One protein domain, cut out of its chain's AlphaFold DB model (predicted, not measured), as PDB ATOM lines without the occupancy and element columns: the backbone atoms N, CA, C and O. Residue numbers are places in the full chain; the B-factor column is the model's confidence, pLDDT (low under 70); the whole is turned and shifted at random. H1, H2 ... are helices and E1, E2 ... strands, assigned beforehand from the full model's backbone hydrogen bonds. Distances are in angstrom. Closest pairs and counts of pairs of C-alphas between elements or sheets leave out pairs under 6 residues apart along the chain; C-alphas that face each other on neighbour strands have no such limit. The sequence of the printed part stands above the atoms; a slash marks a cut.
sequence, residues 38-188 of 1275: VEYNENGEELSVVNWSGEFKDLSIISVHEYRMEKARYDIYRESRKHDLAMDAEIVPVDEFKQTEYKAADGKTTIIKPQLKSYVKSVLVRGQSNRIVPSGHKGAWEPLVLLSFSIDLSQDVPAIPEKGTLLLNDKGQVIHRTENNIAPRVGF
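AT A GLANCE: This is residues 38 to 188 of the 1275 residues of an uncharacterized protein of Cellvibrio japonicus (strain Ueda107) (UniProt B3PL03). The model is a long, loose rod of two lobes joined by helix H1 and by residues 150 to 164, which have no named element. One lobe is the small sheet E4 E5 E6 with H1 over one face and the short H2 over the other, and residues 102 to 111 and 128 to 141 loop out beyond it; the other lobe is a small sandwich, the sheets E2 E1 E9 and E3 E7 E8 partly face to face. The printed part has 151 residues, with two named helices and nine named strands in the order E1 E2 E3 H1 E4 H2 E5 E6 E7 E8 E9. Its three sheets are antiparallel throughout, and the class is mixed, helices and strands, with under half of the residues, 61, in named elements. The radius of gyration of the C-alphas is 18.9 A, and they span 65 by 31 by 19 A.

HOW THE PARTS SIT: In the sheet E4, residues 90 to 93, E5, residues 122 to 125, and E6, residues 145 to 149, E5 is the inner strand. N 92 and O 123 of E4 and E5 are 2.9 A apart, and N 124 and O 147 of the hairpin E5 and E6 are 2.8 A apart, both within hydrogen-bond range. H1, residues 64 to 80, is on this sheet at a height of 10.4 A, over E6 and only just not over E5, on which 2 of its C-alphas fall; it runs along the strands, at 8 degrees to E6 on the local plane. Its closest C-alphas to E6 are those of Glu 70 and Phe 149, 6.5 A apart. H2, residues 94 to 99, is on the opposite face at a height of 9.0 A, over E4 and along the strands; its line rises 39 degrees, only just short of standing up from the sheet. H1 and H2 are apart. In both helices every O i to N i+4 pair is within hydrogen-bond range. The second sheet has E3, residues 60 to 63, E7, residues 165 to 168, and E8, residues 174 to 178, with E7 as the inner strand. N 62 and O 166 of E3 and E7 are 3.0 A apart, and N 167 and O 176 of the hairpin E7 and E8 are 3.0 A apart. H1 stands up from this sheet, its line rising 56 degrees out of a local plane fitted to just 6 C-alphas; the closest C-alphas of H1 and E7 are those of Val 64 and Thr 165, 5.4 A apart. The third sheet has E2, residues 46 to 50, E1, residues 38 to 40, and E9, residues 181 to 184, in that order, and is only just strongly twisted, with C-alphas up to 4.0 A off its best plane. N 39 and O 48 of the hairpin E1 and E2 are 2.9 A apart, and N 40 and O 181 of E1 and E9 are 2.8 A apart. These last two sheets form a sandwich, two sheets face to face, with 24 pairs of C-alphas within 10 A and best planes 18 degrees apart. The closest C-alphas of E7 and E9 are those of Thr 165 and Asn 181, 5.6 A apart.

IN THESE COORDINATES: E1 begins at C-alpha 38, (6.446, 4.756, 54.774). H1 is 23.8 A long, from C-alpha 64 at (17.272, 6.308, 42.225) to C-alpha 80 at (37.726, 7.227, 30.144). E8 measures 11.1 A, E2 10.8 A and E6 10.6 A. E9 ends at C-alpha 184, (6.157, 10.801, 55.575).

THE WHOLE: The C-alphas of Ser 135 and Phe 188 are the two farthest apart, 65.9 A. The printed part has no cut. The links H2 to E5, E5 to E6 and E6 to E7 are long. Mean pLDDT of the printed part is 88.2; residues 135 to 143 are under 70.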
ATOM      1  N   VAL A  38       7.107   5.914  55.377       95.25
ATOM      2  CA  VAL A  38       6.446   4.756  54.774       95.25
ATOM      3  C   VAL A  38       6.719   4.685  53.275       95.25
ATOM      4  O   VAL A  38       7.110   5.675  52.652       95.25
ATOM      5  N   GLU A  39       6.522   3.500  52.707       95.38
ATOM      6  CA  GLU A  39       6.542   3.274  51.265       95.38
ATOM      7  C   GLU A  39       5.141   3.416  50.670       95.38
ATOM      8  O   GLU A  39       4.200   2.768  51.133       95.38
ATOM      9  N   TYR A  40       5.032   4.216  49.614       93.44
ATOM     10  CA  TYR A  40       3.823   4.435  48.831       93.44
ATOM     11  C   TYR A  40       3.960   3.837  47.434       93.44
ATOM     12  O   TYR A  40       4.949   4.089  46.739       93.44
ATOM     13  N   ASN A  41       2.952   3.078  47.005       91.31
ATOM     14  CA  ASN A  41       2.847   2.652  45.609       91.31
ATOM     15  C   ASN A  41       2.343   3.799  44.705       91.31
ATOM     16  O   ASN A  41       2.017   4.890  45.172       91.31
ATOM     17  N   GLU A  42       2.238   3.554  43.396       86.25
ATOM     18  CA  GLU A  42       1.752   4.551  42.423       86.25
ATOM     19  C   GLU A  42       0.305   5.026  42.687       86.25
ATOM     20  O   GLU A  42      -0.065   6.136  42.299       86.25
ATOM     21  N   ASN A  43      -0.495   4.210  43.385       87.12
ATOM     22  CA  ASN A  43      -1.864   4.517  43.814       87.12
ATOM     23  C   ASN A  43      -1.908   5.181  45.207       87.12
ATOM     24  O   ASN A  43      -2.944   5.159  45.872       87.12
ATOM     25  N   GLY A  44      -0.782   5.701  45.706       85.62
ATOM     26  CA  GLY A  44      -0.718   6.383  46.998       85.62
ATOM     27  C   GLY A  44      -1.094   5.509  48.200       85.62
ATOM     28  O   GLY A  44      -1.347   6.045  49.280       85.62
ATOM     29  N   GLU A  45      -1.141   4.183  48.038       90.31
ATOM     30  CA  GLU A  45      -1.424   3.248  49.123       90.31
ATOM     31  C   GLU A  45      -0.150   2.987  49.916       90.31
ATOM     32  O   GLU A  45       0.926   2.758  49.357       90.31
ATOM     33  N   GLU A  46      -0.290   2.993  51.237       93.06
ATOM     34  CA  GLU A  46       0.800   2.670  52.144       93.06
ATOM     35  C   GLU A  46       1.069   1.160  52.154       93.06
ATOM     36  O   GLU A  46       0.176   0.364  52.446       93.06
ATOM     37  N   LEU A  47       2.312   0.768  51.870       92.75
ATOM     38  CA  LEU A  47       2.728  -0.633  51.826       92.75
ATOM     39  C   LEU A  47       3.422  -1.086  53.112       92.75
ATOM     40  O   LEU A  47       3.140  -2.168  53.629       92.75
ATOM     41  N   SER A  48       4.381  -0.298  53.601       92.88
ATOM     42  CA  SER A  48       5.185  -0.661  54.770       92.88
ATOM     43  C   SER A  48       5.844   0.548  55.431       92.88
ATOM     44  O   SER A  48       6.061   1.576  54.790       92.88
ATOM     45  N   VAL A  49       6.176   0.411  56.718       94.06
ATOM     46  CA  VAL A  49       6.911   1.418  57.497       94.06
ATOM     47  C   VAL A  49       8.415   1.258  57.278       94.06
ATOM     48  O   VAL A  49       8.957   0.159  57.397       94.06
ATOM     49  N   VAL A  50       9.095   2.371  57.012       94.06
ATOM     50  CA  VAL A  50      10.546   2.436  56.823       94.06
ATOM     51  C   VAL A  50      11.219   2.743  58.157       94.06
ATOM     52  O   VAL A  50      10.987   3.788  58.767       94.06
ATOM     53  N   ASN A  51      12.091   1.841  58.603       90.31
ATOM     54  CA  ASN A  51      12.864   2.034  59.827       90.31
ATOM     55  C   ASN A  51      14.062   2.956  59.571       90.31
ATOM     56  O   ASN A  51      14.878   2.697  58.688       90.31
ATOM     57  N   TRP A  52      14.206   3.997  60.390       91.00
ATOM     58  CA  TRP A  52      15.325   4.936  60.335       91.00
ATOM     59  C   TRP A  52      15.709   5.416  61.741       91.00
ATOM     60  O   TRP A  52      14.970   5.224  62.708       91.00
ATOM     61  N   SER A  53      16.892   6.017  61.873       85.31
ATOM     62  CA  SER A  53      17.387   6.570  63.140       85.31
ATOM     63  C   SER A  53      18.021   7.946  62.919       85.31
ATOM     64  O   SER A  53      18.418   8.262  61.800       85.31
ATOM     65  N   GLY A  54      18.100   8.764  63.972       85.25
ATOM     66  CA  GLY A  54      18.594  10.147  63.903       85.25
ATOM     67  C   GLY A  54      17.479  11.199  63.912       85.25
ATOM     68  O   GLY A  54      16.403  10.965  64.473       85.25
ATOM     69  N   GLU A  55      17.756  12.363  63.321       87.06
ATOM     70  CA  GLU A  55      16.825  13.488  63.175       87.06
ATOM     71  C   GLU A  55      16.324  13.594  61.728       87.06
ATOM     72  O   GLU A  55      17.106  13.503  60.786       87.06
ATOM     73  N   PHE A  56      15.025  13.842  61.534       86.75
ATOM     74  CA  PHE A  56      14.417  13.872  60.193       86.75
ATOM     75  C   PHE A  56      15.035  14.937  59.271       86.75
ATOM     76  O   PHE A  56      15.171  14.719  58.072       86.75
ATOM     77  N   LYS A  57      15.456  16.074  59.837       85.31
ATOM     78  CA  LYS A  57      16.119  17.166  59.103       85.31
ATOM     79  C   LYS A  57      17.479  16.781  58.505       85.31
ATOM     80  O   LYS A  57      17.937  17.467  57.598       85.31
ATOM     81  N   ASP A  58      18.112  15.733  59.032       87.25
ATOM     82  CA  ASP A  58      19.443  15.291  58.619       87.25
ATOM     83  C   ASP A  58      19.357  14.151  57.583       87.25
ATOM     84  O   ASP A  58      20.361  13.782  56.978       87.25
ATOM     85  N   LEU A  59      18.154  13.614  57.339       90.62
ATOM     86  CA  LEU A  59      17.890  12.632  56.292       90.62
ATOM     87  C   LEU A  59      17.695  13.301  54.929       90.62
ATOM     88  O   LEU A  59      17.127  14.389  54.815       90.62
ATOM     89  N   SER A  60      18.103  12.601  53.872       91.69
ATOM     90  CA  SER A  60      17.805  12.986  52.489       91.69
ATOM     91  C   SER A  60      17.055  11.863  51.786       91.69
ATOM     92  O   SER A  60      17.462  10.708  51.840       91.69
ATOM     93  N   ILE A  61      15.947  12.206  51.132       93.75
ATOM     94  CA  ILE A  61      15.166  11.283  50.309       93.75
ATOM     95  C   ILE A  61      15.368  11.716  48.863       93.75
ATOM     96  O   ILE A  61      14.998  12.840  48.518       93.75
ATOM     97  N   ILE A  62      15.979  10.852  48.056       94.00
ATOM     98  CA  ILE A  62      16.332  11.145  46.663       94.00
ATOM     99  C   ILE A  62      15.814  10.053  45.733       94.00
ATOM    100  O   ILE A  62      15.604   8.910  46.150       94.00
ATOM    101  N   SER A  63      15.676  10.389  44.458       94.69
ATOM    102  CA  SER A  63      15.386   9.402  43.427       94.69
ATOM    103  C   SER A  63      16.580   8.490  43.145       94.69
ATOM    104  O   SER A  63      17.747   8.884  43.213       94.69
ATOM    105  N   VAL A  64      16.277   7.254  42.754       94.25
ATOM    106  CA  VAL A  64      17.272   6.308  42.225       94.25
ATOM    107  C   VAL A  64      17.992   6.883  40.997       94.25
ATOM    108  O   VAL A  64      19.172   6.598  40.785       94.25
ATOM    109  N   HIS A  65      17.311   7.717  40.207       91.56
ATOM    110  CA  HIS A  65      17.889   8.384  39.046       91.56
ATOM    111  C   HIS A  65      19.064   9.295  39.419       91.56
ATOM    112  O   HIS A  65      20.122   9.201  38.799       91.56
ATOM    113  N   GLU A  66      18.926  10.121  40.459       91.88
ATOM    114  CA  GLU A  66      19.996  11.027  40.900       91.88
ATOM    115  C   GLU A  66      21.250  10.266  41.329       91.88
ATOM    116  O   GLU A  66      22.358  10.605  40.906       91.88
ATOM    117  N   TYR A  67      21.072   9.172  42.075       92.88
ATOM    118  CA  TYR A  67      22.170   8.266  42.409       92.88
ATOM    119  C   TYR A  67      22.846   7.712  41.153       92.88
ATOM    120  O   TYR A  67      24.072   7.738  41.031       92.88
ATOM    121  N   ARG A  68      22.054   7.218  40.195       91.12
ATOM    122  CA  ARG A  68      22.573   6.641  38.948       91.12
ATOM    123  C   ARG A  68      23.297   7.675  38.093       91.12
ATOM    124  O   ARG A  68      24.292   7.319  37.474       91.12
ATOM    125  N   MET A  69      22.861   8.932  38.084       90.19
ATOM    126  CA  MET A  69      23.558  10.018  37.391       90.19
ATOM    127  C   MET A  69      24.936  10.296  37.996       90.19
ATOM    128  O   MET A  69      25.916  10.399  37.257       90.19
ATOM    129  N   GLU A  70      25.037  10.398  39.325       92.31
ATOM    130  CA  GLU A  70      26.330  10.594  39.993       92.31
ATOM    131  C   GLU A  70      27.246   9.378  39.807       92.31
ATOM    132  O   GLU A  70      28.426   9.532  39.482       92.31
ATOM    133  N   LYS A  71      26.691   8.165  39.913       92.06
ATOM    134  CA  LYS A  71      27.422   6.915  39.686       92.06
ATOM    135  C   LYS A  71      27.910   6.781  38.241       92.06
ATOM    136  O   LYS A  71      29.075   6.465  38.030       92.06
ATOM    137  N   ALA A  72      27.072   7.093  37.253       90.19
ATOM    138  CA  ALA A  72      27.461   7.094  35.845       90.19
ATOM    139  C   ALA A  72      28.556   8.130  35.566       90.19
ATOM    140  O   ALA A  72      29.526   7.817  34.882       90.19
ATOM    141  N   ARG A  73      28.454   9.338  36.141       89.88
ATOM    142  CA  ARG A  73      29.506  10.364  36.048       89.88
ATOM    143  C   ARG A  73      30.839   9.844  36.593       89.88
ATOM    144  O   ARG A  73      31.869  10.056  35.958       89.88
ATOM    145  N   TYR A  74      30.819   9.160  37.738       92.31
ATOM    146  CA  TYR A  74      32.001   8.517  38.312       92.31
ATOM    147  C   TYR A  74      32.560   7.411  37.404       92.31
ATOM    148  O   TYR A  74      33.746   7.437  37.083       92.31
ATOM    149  N   ASP A  75      31.722   6.475  36.956       91.00
ATOM    150  CA  ASP A  75      32.154   5.315  36.170       91.00
ATOM    151  C   ASP A  75      32.688   5.721  34.786       91.00
ATOM    152  O   ASP A  75      33.753   5.254  34.381       91.00
ATOM    153  N   ILE A  76      32.013   6.650  34.094       87.50
ATOM    154  CA  ILE A  76      32.466   7.203  32.806       87.50
ATOM    155  C   ILE A  76      33.815   7.897  32.973       87.50
ATOM    156  O   ILE A  76      34.725   7.673  32.174       87.50
ATOM    157  N   TYR A  77      33.968   8.735  34.001       87.94
ATOM    158  CA  TYR A  77      35.225   9.437  34.235       87.94
ATOM    159  C   TYR A  77      36.348   8.451  34.558       87.94
ATOM    160  O   TYR A  77      37.415   8.526  33.960       87.94
ATOM    161  N   ARG A  78      36.100   7.483  35.445       89.69
ATOM    162  CA  ARG A  78      37.103   6.489  35.838       89.69
ATOM    163  C   ARG A  78      37.547   5.618  34.667       89.69
ATOM    164  O   ARG A  78      38.734   5.336  34.566       89.69
ATOM    165  N   GLU A  79      36.630   5.207  33.795       86.38
ATOM    166  CA  GLU A  79      36.973   4.372  32.642       86.38
ATOM    167  C   GLU A  79      37.660   5.182  31.532       86.38
ATOM    168  O   GLU A  79      38.714   4.782  31.046       86.38
ATOM    169  N   SER A  80      37.130   6.361  31.181       78.31
ATOM    170  CA  SER A  80      37.726   7.227  30.144       78.31
ATOM    171  C   SER A  80      39.092   7.796  30.536       78.31
ATOM    172  O   SER A  80      39.901   8.100  29.659       78.31
ATOM    173  N   ARG A  81      39.355   7.928  31.844       81.06
ATOM    174  CA  ARG A  81      40.581   8.506  32.415       81.06
ATOM    175  C   ARG A  81      41.444   7.492  33.170       81.06
ATOM    176  O   ARG A  81      42.302   7.846  33.978       81.06
ATOM    177  N   LYS A  82      41.219   6.199  32.929       83.38
ATOM    178  CA  LYS A  82      41.864   5.095  33.660       83.38
ATOM    179  C   LYS A  82      43.387   5.074  33.533       83.38
ATOM    180  O   LYS A  82      44.069   4.592  34.432       83.38
ATOM    181  N   HIS A  83      43.894   5.569  32.407       77.62
ATOM    182  CA  HIS A  83      45.314   5.573  32.059       77.62
ATOM    183  C   HIS A  83      45.988   6.937  32.289       77.62
ATOM    184  O   HIS A  83      47.152   7.094  31.941       77.62
ATOM    185  N   ASP A  84      45.265   7.926  32.829       75.00
ATOM    186  CA  ASP A  84      45.766   9.282  33.069       75.00
ATOM    187  C   ASP A  84      45.288   9.832  34.432       75.00
ATOM    188  O   ASP A  84      45.738   9.370  35.474       75.00
ATOM    189  N   LEU A  85      44.366  10.796  34.464       80.44
ATOM    190  CA  LEU A  85      43.912  11.542  35.635       80.44
ATOM    191  C   LEU A  85      43.239  10.661  36.689       80.44
ATOM    192  O   LEU A  85      43.333  10.972  37.877       80.44
ATOM    193  N   ALA A  86      42.548   9.594  36.275       85.31
ATOM    194  CA  ALA A  86      41.905   8.651  37.189       85.31
ATOM    195  C   ALA A  86      42.794   7.444  37.535       85.31
ATOM    196  O   ALA A  86      42.343   6.553  38.260       85.31
ATOM    197  N   MET A  87      44.046   7.417  37.064       85.81
ATOM    198  CA  MET A  87      45.028   6.427  37.502       85.81
ATOM    199  C   MET A  87      45.287   6.602  39.001       85.81
ATOM    200  O   MET A  87      45.568   7.708  39.473       85.81
ATOM    201  N   ASP A  88      45.108   5.510  39.745       86.88
ATOM    202  CA  ASP A  88      45.190   5.450  41.211       86.88
ATOM    203  C   ASP A  88      44.294   6.468  41.937       86.88
ATOM    204  O   ASP A  88      44.530   6.812  43.095       86.88
ATOM    205  N   ALA A  89      43.266   6.988  41.258       91.81
ATOM    206  CA  ALA A  89      42.297   7.867  41.885       91.81
ATOM    207  C   ALA A  89      41.356   7.059  42.779       91.81
ATOM    208  O   ALA A  89      40.853   5.995  42.403       91.81
ATOM    209  N   GLU A  90      41.084   7.606  43.955       93.12
ATOM    210  CA  GLU A  90      40.308   6.946  44.995       93.12
ATOM    211  C   GLU A  90      39.098   7.790  45.350       93.12
ATOM    212  O   GLU A  90      39.184   9.010  45.521       93.12
ATOM    213  N   ILE A  91      37.948   7.135  45.456       95.62
ATOM    214  CA  ILE A  91      36.746   7.777  45.958       95.62
ATOM    215  C   ILE A  91      36.726   7.685  47.480       95.62
ATOM    216  O   ILE A  91      36.819   6.597  48.038       95.62
ATOM    217  N   VAL A  92      36.615   8.835  48.141       96.06
ATOM    218  CA  VAL A  92      36.663   8.929  49.605       96.06
ATOM    219  C   VAL A  92      35.455   9.699  50.147       96.06
ATOM    220  O   VAL A  92      35.022  10.684  49.529       96.06
ATOM    221  N   PRO A  93      34.913   9.311  51.316       96.50
ATOM    222  CA  PRO A  93      33.945  10.119  52.046       96.50
ATOM    223  C   PRO A  93      34.508  11.490  52.429       96.50
ATOM    224  O   PRO A  93      35.699  11.655  52.696       96.50
ATOM    225  N   VAL A  94      33.629  12.483  52.562       94.50
ATOM    226  CA  VAL A  94      34.008  13.856  52.932       94.50
ATOM    227  C   VAL A  94      34.656  13.944  54.320       94.50
ATOM    228  O   VAL A  94      35.548  14.769  54.532       94.50
ATOM    229  N   ASP A  95      34.232  13.100  55.265       93.56
ATOM    230  CA  ASP A  95      34.801  13.039  56.618       93.56
ATOM    231  C   ASP A  95      36.260  12.570  56.578       93.56
ATOM    232  O   ASP A  95      37.120  13.163  57.233       93.56
ATOM    233  N   GLU A  96      36.540  11.549  55.766       95.31
ATOM    234  CA  GLU A  96      37.885  11.021  55.555       95.31
ATOM    235  C   GLU A  96      38.751  12.043  54.818       95.31
ATOM    236  O   GLU A  96      39.809  12.413  55.314       95.31
ATOM    237  N   PHE A  97      38.260  12.628  53.722       94.62
ATOM    238  CA  PHE A  97      38.960  13.694  52.996       94.62
ATOM    239  C   PHE A  97      39.386  14.862  53.907       94.62
ATOM    240  O   PHE A  97      40.492  15.407  53.803       94.62
ATOM    241  N   LYS A  98      38.521  15.261  54.848       92.25
ATOM    242  CA  LYS A  98      38.817  16.325  55.821       92.25
ATOM    243  C   LYS A  98      39.898  15.930  56.830       92.25
ATOM    244  O   LYS A  98      40.626  16.821  57.272       92.25
ATOM    245  N   GLN A  99      40.051  14.648  57.147       94.06
ATOM    246  CA  GLN A  99      41.054  14.136  58.087       94.06
ATOM    247  C   GLN A  99      42.374  13.756  57.405       94.06
ATOM    248  O   GLN A  99      43.433  13.904  58.010       94.06
ATOM    249  N   THR A 100      42.325  13.341  56.142       93.50
ATOM    250  CA  THR A 100      43.491  12.896  55.377       93.50
ATOM    251  C   THR A 100      44.382  14.070  54.975       93.50
ATOM    252  O   THR A 100      43.915  15.132  54.538       93.50
ATOM    253  N   GLU A 101      45.690  13.881  55.137       91.81
ATOM    254  CA  GLU A 101      46.720  14.758  54.589       91.81
ATOM    255  C   GLU A 101      47.127  14.239  53.206       91.81
ATOM    256  O   GLU A 101      47.560  13.097  53.066       91.81
ATOM    257  N   TYR A 102      46.988  15.077  52.178       90.88
ATOM    258  CA  TYR A 102      47.358  14.716  50.812       90.88
ATOM    259  C   TYR A 102      48.708  15.316  50.463       90.88
ATOM    260  O   TYR A 102      48.906  16.527  50.556       90.88
ATOM    261  N   LYS A 103      49.627  14.456  50.033       89.06
ATOM    262  CA  LYS A 103      50.942  14.855  49.543       89.06
ATOM    263  C   LYS A 103      50.957  14.925  48.024       89.06
ATOM    264  O   LYS A 103      50.217  14.179  47.373       89.06
ATOM    265  N   ALA A 104      51.791  15.810  47.493       88.50
ATOM    266  CA  ALA A 104      52.116  15.888  46.079       88.50
ATOM    267  C   ALA A 104      52.906  14.652  45.614       88.50
ATOM    268  O   ALA A 104      53.300  13.796  46.414       88.50
ATOM    269  N   ALA A 105      53.142  14.571  44.307       87.12
ATOM    270  CA  ALA A 105      53.920  13.500  43.688       87.12
ATOM    271  C   ALA A 105      55.368  13.412  44.222       87.12
ATOM    272  O   ALA A 105      55.980  12.352  44.157       87.12
ATOM    273  N   ASP A 106      55.892  14.480  44.835       84.62
ATOM    274  CA  ASP A 106      57.202  14.493  45.501       84.62
ATOM    275  C   ASP A 106      57.249  13.747  46.854       84.62
ATOM    276  O   ASP A 106      58.318  13.623  47.456       84.62
ATOM    277  N   GLY A 107      56.098  13.323  47.392       84.94
ATOM    278  CA  GLY A 107      55.981  12.686  48.710       84.94
ATOM    279  C   GLY A 107      56.309  13.591  49.911       84.94
ATOM    280  O   GLY A 107      56.335  13.113  51.054       84.94
ATOM    281  N   LYS A 108      56.537  14.891  49.687       84.69
ATOM    282  CA  LYS A 108      57.018  15.869  50.679       84.69
ATOM    283  C   LYS A 108      56.074  17.056  50.830       84.69
ATOM    284  O   LYS A 108      55.785  17.448  51.958       84.69
ATOM    285  N   THR A 109      55.594  17.622  49.727       85.38
ATOM    286  CA  THR A 109      54.775  18.833  49.725       85.38
ATOM    287  C   THR A 109      53.334  18.505  50.095       85.38
ATOM    288  O   THR A 109      52.649  17.761  49.393       85.38
ATOM    289  N   THR A 110      52.854  19.082  51.195       87.12
ATOM    290  CA  THR A 110      51.452  18.973  51.615       87.12
ATOM    291  C   THR A 110      50.562  19.862  50.747       87.12
ATOM    292  O   THR A 110      50.818  21.056  50.582       87.12
ATOM    293  N   ILE A 111      49.482  19.287  50.222       87.19
ATOM    294  CA  ILE A 111      48.488  19.984  49.404       87.19
ATOM    295  C   ILE A 111      47.431  20.623  50.309       87.19
ATOM    296  O   ILE A 111      46.849  19.980  51.186       87.19
ATOM    297  N   ILE A 112      47.143  21.899  50.064       86.00
ATOM    298  CA  ILE A 112      46.021  22.618  50.659       86.00
ATOM    299  C   ILE A 112      44.737  22.119  50.005       86.00
ATOM    300  O   ILE A 112      44.513  22.282  48.806       86.00
ATOM    301  N   LYS A 113      43.873  21.524  50.824       87.62
ATOM    302  CA  LYS A 113      42.591  20.986  50.375       87.62
ATOM    303  C   LYS A 113      41.646  22.113  49.932       87.62
ATOM    304  O   LYS A 113      41.507  23.092  50.674       87.62
ATOM    305  N   PRO A 114      40.955  21.974  48.786       86.44
ATOM    306  CA  PRO A 114      39.915  22.914  48.391       86.44
ATOM    307  C   PRO A 114      38.765  22.923  49.408       86.44
ATOM    308  O   PRO A 114      38.458  21.911  50.048       86.44
ATOM    309  N   GLN A 115      38.111  24.076  49.552       86.81
ATOM    310  CA  GLN A 115      36.895  24.186  50.356       86.81
ATOM    311  C   GLN A 115      35.748  23.478  49.634       86.81
ATOM    312  O   GLN A 115      35.327  23.892  48.555       86.81
ATOM    313  N   LEU A 116      35.239  22.408  50.240       89.50
ATOM    314  CA  LEU A 116      34.093  21.673  49.716       89.50
ATOM    315  C   LEU A 116      32.786  22.343  50.138       89.50
ATOM    316  O   LEU A 116      32.654  22.842  51.258       89.50
ATOM    317  N   LYS A 117      31.795  22.316  49.246       89.31
ATOM    318  CA  LYS A 117      30.434  22.755  49.561       89.31
ATOM    319  C   LYS A 117      29.800  21.816  50.594       89.31
ATOM    320  O   LYS A 117      30.131  20.635  50.661       89.31
ATOM    321  N   SER A 118      28.867  22.331  51.393       89.50
ATOM    322  CA  SER A 118      28.255  21.593  52.512       89.50
ATOM    323  C   SER A 118      27.454  20.354  52.093       89.50
ATOM    324  O   SER A 118      27.336  19.419  52.884       89.50
ATOM    325  N   TYR A 119      26.920  20.331  50.868       88.06
ATOM    326  CA  TYR A 119      26.171  19.192  50.328       88.06
ATOM    327  C   TYR A 119      27.067  18.052  49.823       88.06
ATOM    328  O   TYR A 119      26.552  16.970  49.573       88.06
ATOM    329  N   VAL A 120      28.380  18.262  49.668       93.62
ATOM    330  CA  VAL A 120      29.300  17.230  49.167       93.62
ATOM    331  C   VAL A 120      29.510  16.153  50.232       93.62
ATOM    332  O   VAL A 120      29.862  16.463  51.373       93.62
ATOM    333  N   LYS A 121      29.315  14.888  49.851       95.06
ATOM    334  CA  LYS A 121      29.392  13.712  50.735       95.06
ATOM    335  C   LYS A 121      30.542  12.774  50.397       95.06
ATOM    336  O   LYS A 121      31.122  12.195  51.312       95.06
ATOM    337  N   SER A 122      30.943  12.696  49.132       96.12
ATOM    338  CA  SER A 122      32.175  12.021  48.719       96.12
ATOM    339  C   SER A 122      32.876  12.781  47.595       96.12
ATOM    340  O   SER A 122      32.278  13.618  46.910       96.12
ATOM    341  N   VAL A 123      34.170  12.525  47.430       95.44
ATOM    342  CA  VAL A 123      35.010  13.129  46.392       95.44
ATOM    343  C   VAL A 123      35.891  12.069  45.746       95.44
ATOM    344  O   VAL A 123      36.419  11.194  46.428       95.44
ATOM    345  N   LEU A 124      36.072  12.158  44.429       95.06
ATOM    346  CA  LEU A 124      37.107  11.411  43.722       95.06
ATOM    347  C   LEU A 124      38.415  12.186  43.844       95.06
ATOM    348  O   LEU A 124      38.564  13.263  43.260       95.06
ATOM    349  N   VAL A 125      39.348  11.651  44.618       94.00
ATOM    350  CA  VAL A 125      40.650  12.258  44.859       94.00
ATOM    351  C   VAL A 125      41.657  11.681  43.891       94.00
ATOM    352  O   VAL A 125      41.766  10.470  43.718       94.00
ATOM    353  N   ARG A 126      42.423  12.567  43.268       90.88
ATOM    354  CA  ARG A 126      43.471  12.189  42.331       90.88
ATOM    355  C   ARG A 126      44.558  11.338  42.998       90.88
ATOM    356  O   ARG A 126      44.952  11.641  44.129       90.88
ATOM    357  N   GLY A 127      45.084  10.333  42.297       89.81
ATOM    358  CA  GLY A 127      46.208   9.506  42.758       89.81
ATOM    359  C   GLY A 127      47.489  10.313  42.992       89.81
ATOM    360  O   GLY A 127      47.684  11.362  42.378       89.81
ATOM    361  N   GLN A 128      48.359   9.866  43.906       88.38
ATOM    362  CA  GLN A 128      49.534  10.643  44.335       88.38
ATOM    363  C   GLN A 128      50.521  10.937  43.197       88.38
ATOM    364  O   GLN A 128      50.981  12.073  43.087       88.38
ATOM    365  N   SER A 129      50.784   9.960  42.330       85.19
ATOM    366  CA  SER A 129      51.656  10.065  41.147       85.19
ATOM    367  C   SER A 129      51.230  11.164  40.163       85.19
ATOM    368  O   SER A 129      52.059  11.706  39.441       85.19
ATOM    369  N   ASN A 130      49.952  11.551  40.179       84.25
ATOM    370  CA  ASN A 130      49.369  12.587  39.325       84.25
ATOM    371  C   ASN A 130      49.256  13.973  40.004       84.25
ATOM    372  O   ASN A 130      48.740  14.914  39.395       84.25
ATOM    373  N   ARG A 131      49.664  14.125  41.274       87.25
ATOM    374  CA  ARG A 131      49.550  15.386  42.041       87.25
ATOM    375  C   ARG A 131      50.773  16.282  41.838       87.25
ATOM    376  O   ARG A 131      51.560  16.496  42.764       87.25
ATOM    377  N   ILE A 132      50.946  16.776  40.619       83.25
ATOM    378  CA  ILE A 132      52.059  17.657  40.243       83.25
ATOM    379  C   ILE A 132      51.735  19.083  40.676       83.25
ATOM    380  O   ILE A 132      50.828  19.688  40.121       83.25
ATOM    381  N   VAL A 133      52.467  19.629  41.648       81.19
ATOM    382  CA  VAL A 133      52.257  20.997  42.151       81.19
ATOM    383  C   VAL A 133      53.297  21.935  41.531       81.19
ATOM    384  O   VAL A 133      54.467  21.848  41.911       81.19
ATOM    385  N   PRO A 134      52.916  22.842  40.612       74.56
ATOM    386  CA  PRO A 134      53.880  23.728  39.970       74.56
ATOM    387  C   PRO A 134      54.427  24.810  40.904       74.56
ATOM    388  O   PRO A 134      53.732  25.289  41.807       74.56
ATOM    389  N   SER A 135      55.658  25.266  40.657       63.22
ATOM    390  CA  SER A 135      56.269  26.364  41.415       63.22
ATOM    391  C   SER A 135      55.424  27.642  41.347       63.22
ATOM    392  O   SER A 135      54.983  28.056  40.280       63.22
ATOM    393  N   GLY A 136      55.192  28.277  42.501       60.12
ATOM    394  CA  GLY A 136      54.317  29.453  42.637       60.12
ATOM    395  C   GLY A 136      52.927  29.133  43.194       60.12
ATOM    396  O   GLY A 136      52.308  29.996  43.820       60.12
ATOM    397  N   HIS A 137      52.485  27.878  43.101       61.47
ATOM    398  CA  HIS A 137      51.307  27.406  43.818       61.47
ATOM    399  C   HIS A 137      51.677  27.159  45.286       61.47
ATOM    400  O   HIS A 137      52.500  26.303  45.606       61.47
ATOM    401  N   LYS A 138      51.072  27.905  46.222       54.00
ATOM    402  CA  LYS A 138      51.282  27.730  47.676       54.00
ATOM    403  C   LYS A 138      50.550  26.492  48.211       54.00
ATOM    404  O   LYS A 138      49.781  26.607  49.154       54.00
ATOM    405  N   GLY A 139      50.684  25.338  47.563       51.94
ATOM    406  CA  GLY A 139      49.947  24.116  47.900       51.94
ATOM    407  C   GLY A 139      48.441  24.154  47.596       51.94
ATOM    408  O   GLY A 139      47.801  23.116  47.696       51.94
ATOM    409  N   ALA A 140      47.857  25.292  47.206       50.88
ATOM    410  CA  ALA A 140      46.491  25.373  46.687       50.88
ATOM    411  C   ALA A 140      46.466  24.775  45.277       50.88
ATOM    412  O   ALA A 140      46.770  25.459  44.304       50.88
ATOM    413  N   TRP A 141      46.214  23.472  45.191       52.56
ATOM    414  CA  TRP A 141      46.236  22.745  43.931       52.56
ATOM    415  C   TRP A 141      44.813  22.363  43.529       52.56
ATOM    416  O   TRP A 141      44.198  21.474  44.124       52.56
ATOM    417  N   GLU A 142      44.277  23.087  42.548       56.22
ATOM    418  CA  GLU A 142      42.869  23.017  42.150       56.22
ATOM    419  C   GLU A 142      42.397  21.676  41.562       56.22
ATOM    420  O   GLU A 142      41.199  21.419  41.657       56.22
ATOM    421  N   PRO A 143      43.246  20.743  41.091       69.50
ATOM    422  CA  PRO A 143      42.730  19.456  40.638       69.50
ATOM    423  C   PRO A 143      42.955  18.277  41.607       69.50
ATOM    424  O   PRO A 143      42.914  17.122  41.166       69.50
ATOM    425  N   LEU A 144      43.146  18.515  42.922       86.19
ATOM    426  CA  LEU A 144      43.163  17.421  43.919       86.19
ATOM    427  C   LEU A 144      41.844  16.635  43.897       86.19
ATOM    428  O   LEU A 144      41.847  15.405  43.945       86.19
ATOM    429  N   VAL A 145      40.729  17.361  43.825       90.44
ATOM    430  CA  VAL A 145      39.381  16.801  43.716       90.44
ATOM    431  C   VAL A 145      39.011  16.762  42.238       90.44
ATOM    432  O   VAL A 145      38.776  17.801  41.630       90.44
ATOM    433  N   LEU A 146      38.968  15.561  41.659       89.12
ATOM    434  CA  LEU A 146      38.604  15.348  40.256       89.12
ATOM    435  C   LEU A 146      37.095  15.494  40.048       89.12
ATOM    436  O   LEU A 146      36.654  16.090  39.069       89.12
ATOM    437  N   LEU A 147      36.308  14.948  40.980       90.44
ATOM    438  CA  LEU A 147      34.847  15.007  41.002       90.44
ATOM    439  C   LEU A 147      34.349  15.104  42.448       90.44
ATOM    440  O   LEU A 147      34.962  14.552  43.361       90.44
ATOM    441  N   SER A 148      33.208  15.760  42.648       92.06
ATOM    442  CA  SER A 148      32.500  15.837  43.930       92.06
ATOM    443  C   SER A 148      31.066  15.348  43.774       92.06
ATOM    444  O   SER A 148      30.424  15.662  42.769       92.06
ATOM    445  N   PHE A 149      30.562  14.650  44.786       93.81
ATOM    446  CA  PHE A 149      29.266  13.978  44.763       93.81
ATOM    447  C   PHE A 149      28.427  14.381  45.975       93.81
ATOM    448  O   PHE A 149      28.964  14.572  47.072       93.81
ATOM    449  N   SER A 150      27.115  14.516  45.787       92.50
ATOM    450  CA  SER A 150      26.166  14.780  46.876       92.50
ATOM    451  C   SER A 150      25.796  13.517  47.664       92.50
ATOM    452  O   SER A 150      25.120  13.597  48.688       92.50
ATOM    453  N   ILE A 151      26.289  12.360  47.218       94.06
ATOM    454  CA  ILE A 151      26.072  11.040  47.810       94.06
ATOM    455  C   ILE A 151      27.424  10.427  48.203       94.06
ATOM    456  O   ILE A 151      28.465  10.755  47.625       94.06
ATOM    457  N   ASP A 152      27.437   9.550  49.208       95.25
ATOM    458  CA  ASP A 152      28.614   8.740  49.528       95.25
ATOM    459  C   ASP A 152      28.731   7.557  48.554       95.25
ATOM    460  O   ASP A 152      28.198   6.474  48.786       95.25
ATOM    461  N   LEU A 153      29.439   7.772  47.443       94.50
ATOM    462  CA  LEU A 153      29.693   6.748  46.428       94.50
ATOM    463  C   LEU A 153      30.876   5.825  46.781       94.50
ATOM    464  O   LEU A 153      31.203   4.935  45.994       94.50
ATOM    465  N   SER A 154      31.535   6.029  47.928       93.31
ATOM    466  CA  SER A 154      32.562   5.096  48.417       93.31
ATOM    467  C   SER A 154      31.952   3.822  49.013       93.31
ATOM    468  O   SER A 154      32.613   2.786  49.094       93.31
ATOM    469  N   GLN A 155      30.672   3.883  49.395       90.38
ATOM    470  CA  GLN A 155      29.910   2.742  49.874       90.38
ATOM    471  C   GLN A 155      29.594   1.781  48.720       90.38
ATOM    472  O   GLN A 155      29.027   2.175  47.701       90.38
ATOM    473  N   ASP A 156      29.877   0.491  48.907       83.62
ATOM    474  CA  ASP A 156      29.355  -0.544  48.015       83.62
ATOM    475  C   ASP A 156      27.890  -0.842  48.374       83.62
ATOM    476  O   ASP A 156      27.586  -1.348  49.459       83.62
ATOM    477  N   VAL A 157      26.968  -0.479  47.479       84.62
ATOM    478  CA  VAL A 157      25.522  -0.645  47.673       84.62
ATOM    479  C   VAL A 157      25.004  -1.718  46.707       84.62
ATOM    480  O   VAL A 157      24.741  -1.423  45.538       84.62
ATOM    481  N   PRO A 158      24.814  -2.973  47.157       75.12
ATOM    482  CA  PRO A 158      24.347  -4.042  46.284       75.12
ATOM    483  C   PRO A 158      22.853  -3.899  45.951       75.12
ATOM    484  O   PRO A 158      22.019  -3.677  46.833       75.12
ATOM    485  N   ALA A 159      22.511  -4.137  44.680       83.19
ATOM    486  CA  ALA A 159      21.138  -4.243  44.172       83.19
ATOM    487  C   ALA A 159      20.272  -2.985  44.401       83.19
ATOM    488  O   ALA A 159      19.272  -3.022  45.122       83.19
ATOM    489  N   ILE A 160      20.664  -1.869  43.777       90.00
ATOM    490  CA  ILE A 160      19.815  -0.678  43.643       90.00
ATOM    491  C   ILE A 160      18.772  -0.937  42.541       90.00
ATOM    492  O   ILE A 160      19.165  -1.361  41.449       90.00
ATOM    493  N   PRO A 161      17.473  -0.690  42.799       90.94
ATOM    494  CA  PRO A 161      16.411  -0.934  41.822       90.94
ATOM    495  C   PRO A 161      16.562  -0.075  40.556       90.94
ATOM    496  O   PRO A 161      17.415   0.812  40.486       90.94
ATOM    497  N   GLU A 162      15.767  -0.357  39.518       88.25
ATOM    498  CA  GLU A 162      15.789   0.431  38.274       88.25
ATOM    499  C   GLU A 162      15.217   1.835  38.422       88.25
ATOM    500  O   GLU A 162      15.771   2.784  37.865       88.25
ATOM    501  N   LYS A 163      14.150   1.945  39.207       89.12
ATOM    502  CA  LYS A 163      13.444   3.176  39.552       89.12
ATOM    503  C   LYS A 163      13.085   3.141  41.035       89.12
ATOM    504  O   LYS A 163      13.262   2.112  41.683       89.12
ATOM    505  N   GLY A 164      12.587   4.257  41.555       91.62
ATOM    506  CA  GLY A 164      12.119   4.372  42.933       91.62
ATOM    507  C   GLY A 164      12.960   5.337  43.755       91.62
ATOM    508  O   GLY A 164      13.524   6.297  43.222       91.62
ATOM    509  N   THR A 165      13.048   5.066  45.055       95.25
ATOM    510  CA  THR A 165      13.536   6.023  46.053       95.25
ATOM    511  C   THR A 165      14.651   5.438  46.910       95.25
ATOM    512  O   THR A 165      14.625   4.264  47.292       95.25
ATOM    513  N   LEU A 166      15.609   6.289  47.272       95.31
ATOM    514  CA  LEU A 166      16.654   6.000  48.244       95.31
ATOM    515  C   LEU A 166      16.512   6.913  49.462       95.31
ATOM    516  O   LEU A 166      16.289   8.119  49.333       95.31
ATOM    517  N   LEU A 167      16.694   6.330  50.645       95.06
ATOM    518  CA  LEU A 167      16.829   7.069  51.894       95.06
ATOM    519  C   LEU A 167      18.306   7.132  52.276       95.06
ATOM    520  O   LEU A 167      18.955   6.090  52.428       95.06
ATOM    521  N   LEU A 168      18.809   8.348  52.462       94.44
ATOM    522  CA  LEU A 168      20.181   8.633  52.853       94.44
ATOM    523  C   LEU A 168      20.252   9.202  54.270       94.44
ATOM    524  O   LEU A 168      19.384   9.974  54.686       94.44
ATOM    525  N   ASN A 169      21.322   8.862  54.987       92.75
ATOM    526  CA  ASN A 169      21.671   9.516  56.248       92.75
ATOM    527  C   ASN A 169      22.379  10.873  56.029       92.75
ATOM    528  O   ASN A 169      22.604  11.313  54.900       92.75
ATOM    529  N   ASP A 170      22.785  11.515  57.123       91.12
ATOM    530  CA  ASP A 170      23.501  12.798  57.148       91.12
ATOM    531  C   ASP A 170      24.853  12.764  56.415       91.12
ATOM    532  O   ASP A 170      25.332  13.791  55.916       91.12
ATOM    533  N   LYS A 171      25.445  11.574  56.296       92.06
ATOM    534  CA  LYS A 171      26.686  11.304  55.560       92.06
ATOM    535  C   LYS A 171      26.471  10.985  54.082       92.06
ATOM    536  O   LYS A 171      27.452  10.840  53.369       92.06
ATOM    537  N   GLY A 172      25.228  10.915  53.606       92.75
ATOM    538  CA  GLY A 172      24.915  10.558  52.220       92.75
ATOM    539  C   GLY A 172      24.986   9.060  51.924       92.75
ATOM    540  O   GLY A 172      25.044   8.688  50.758       92.75
ATOM    541  N   GLN A 173      24.995   8.207  52.951       93.50
ATOM    542  CA  GLN A 173      25.024   6.750  52.803       93.50
ATOM    543  C   GLN A 173      23.614   6.202  52.638       93.50
ATOM    544  O   GLN A 173      22.693   6.637  53.335       93.50
ATOM    545  N   VAL A 174      23.458   5.209  51.766       94.25
ATOM    546  CA  VAL A 174      22.167   4.567  51.512       94.25
ATOM    547  C   VAL A 174      21.811   3.671  52.698       94.25
ATOM    548  O   VAL A 174      22.495   2.680  52.966       94.25
ATOM    549  N   ILE A 175      20.723   4.004  53.398       93.25
ATOM    550  CA  ILE A 175      20.213   3.233  54.545       93.25
ATOM    551  C   ILE A 175      18.942   2.441  54.219       93.25
ATOM    552  O   ILE A 175      18.702   1.409  54.839       93.25
ATOM    553  N   HIS A 176      18.160   2.872  53.225       93.31
ATOM    554  CA  HIS A 176      16.996   2.136  52.713       93.31
ATOM    555  C   HIS A 176      16.831   2.366  51.209       93.31
ATOM    556  O   HIS A 176      17.208   3.422  50.695       93.31
ATOM    557  N   ARG A 177      16.280   1.380  50.499       93.38
ATOM    558  CA  ARG A 177      16.052   1.425  49.048       93.38
ATOM    559  C   ARG A 177      14.790   0.658  48.686       93.38
ATOM    560  O   ARG A 177      14.557  -0.411  49.243       93.38
ATOM    561  N   THR A 178      14.018   1.180  47.743       94.38
ATOM    562  CA  THR A 178      12.770   0.557  47.285       94.38
ATOM    563  C   THR A 178      12.419   1.024  45.871       94.38
ATOM    564  O   THR A 178      12.880   2.076  45.429       94.38
ATOM    565  N   GLU A 179      11.605   0.239  45.162       94.12
ATOM    566  CA  GLU A 179      10.991   0.623  43.880       94.12
ATOM    567  C   GLU A 179       9.852   1.644  44.065       94.12
ATOM    568  O   GLU A 179       9.442   2.303  43.113       94.12
ATOM    569  N   ASN A 180       9.375   1.805  45.301       94.62
ATOM    570  CA  ASN A 180       8.260   2.667  45.683       94.62
ATOM    571  C   ASN A 180       8.707   4.093  46.066       94.62
ATOM    572  O   ASN A 180       9.901   4.399  46.164       94.62
ATOM    573  N   ASN A 181       7.746   4.988  46.317       94.81
ATOM    574  CA  ASN A 181       8.022   6.314  46.870       94.81
ATOM    575  C   ASN A 181       8.200   6.236  48.396       94.81
ATOM    576  O   ASN A 181       7.321   5.718  49.078       94.81
ATOM    577  N   ILE A 182       9.291   6.771  48.950       95.44
ATOM    578  CA  ILE A 182       9.421   6.958  50.406       95.44
ATOM    579  C   ILE A 182       8.968   8.372  50.755       95.44
ATOM    580  O   ILE A 182       9.552   9.348  50.285       95.44
ATOM    581  N   ALA A 183       7.981   8.493  51.636       94.38
ATOM    582  CA  ALA A 183       7.529   9.783  52.141       94.38
ATOM    583  C   ALA A 183       7.010   9.671  53.582       94.38
ATOM    584  O   ALA A 183       6.753   8.565  54.069       94.38
ATOM    585  N   PRO A 184       6.853  10.800  54.298       94.06
ATOM    586  CA  PRO A 184       6.157  10.801  55.575       94.06
ATOM    587  C   PRO A 184       4.730  10.268  55.438       94.06
ATOM    588  O   PRO A 184       4.005  10.655  54.519       94.06
ATOM    589  N   ARG A 185       4.310   9.443  56.402       94.06
ATOM    590  CA  ARG A 185       2.904   9.112  56.607       94.06
ATOM    591  C   ARG A 185       2.153  10.411  56.840       94.06
ATOM    592  O   ARG A 185       2.525  11.196  57.714       94.06
ATOM    593  N   VAL A 186       1.087  10.634  56.085       92.62
ATOM    594  CA  VAL A 186       0.204  11.785  56.291       92.62
ATOM    595  C   VAL A 186      -1.225  11.349  56.536       92.62
ATOM    596  O   VAL A 186      -1.636  10.271  56.123       92.62
ATOM    597  N   GLY A 187      -1.997  12.206  57.191       92.00
ATOM    598  CA  GLY A 187      -3.410  11.974  57.446       92.00
ATOM    599  C   GLY A 187      -4.116  13.256  57.862       92.00
ATOM    600  O   GLY A 187      -3.481  14.275  58.141       92.00
ATOM    601  N   PHE A 188      -5.444  13.201  57.913       92.00
ATOM    602  CA  PHE A 188      -6.253  14.253  58.535       92.00
ATOM    603  C   PHE A 188      -6.542  13.918  60.002       92.00
ATOM    604  O   PHE A 188      -6.402  14.776  60.875       92.00
TER     605      PHE A 188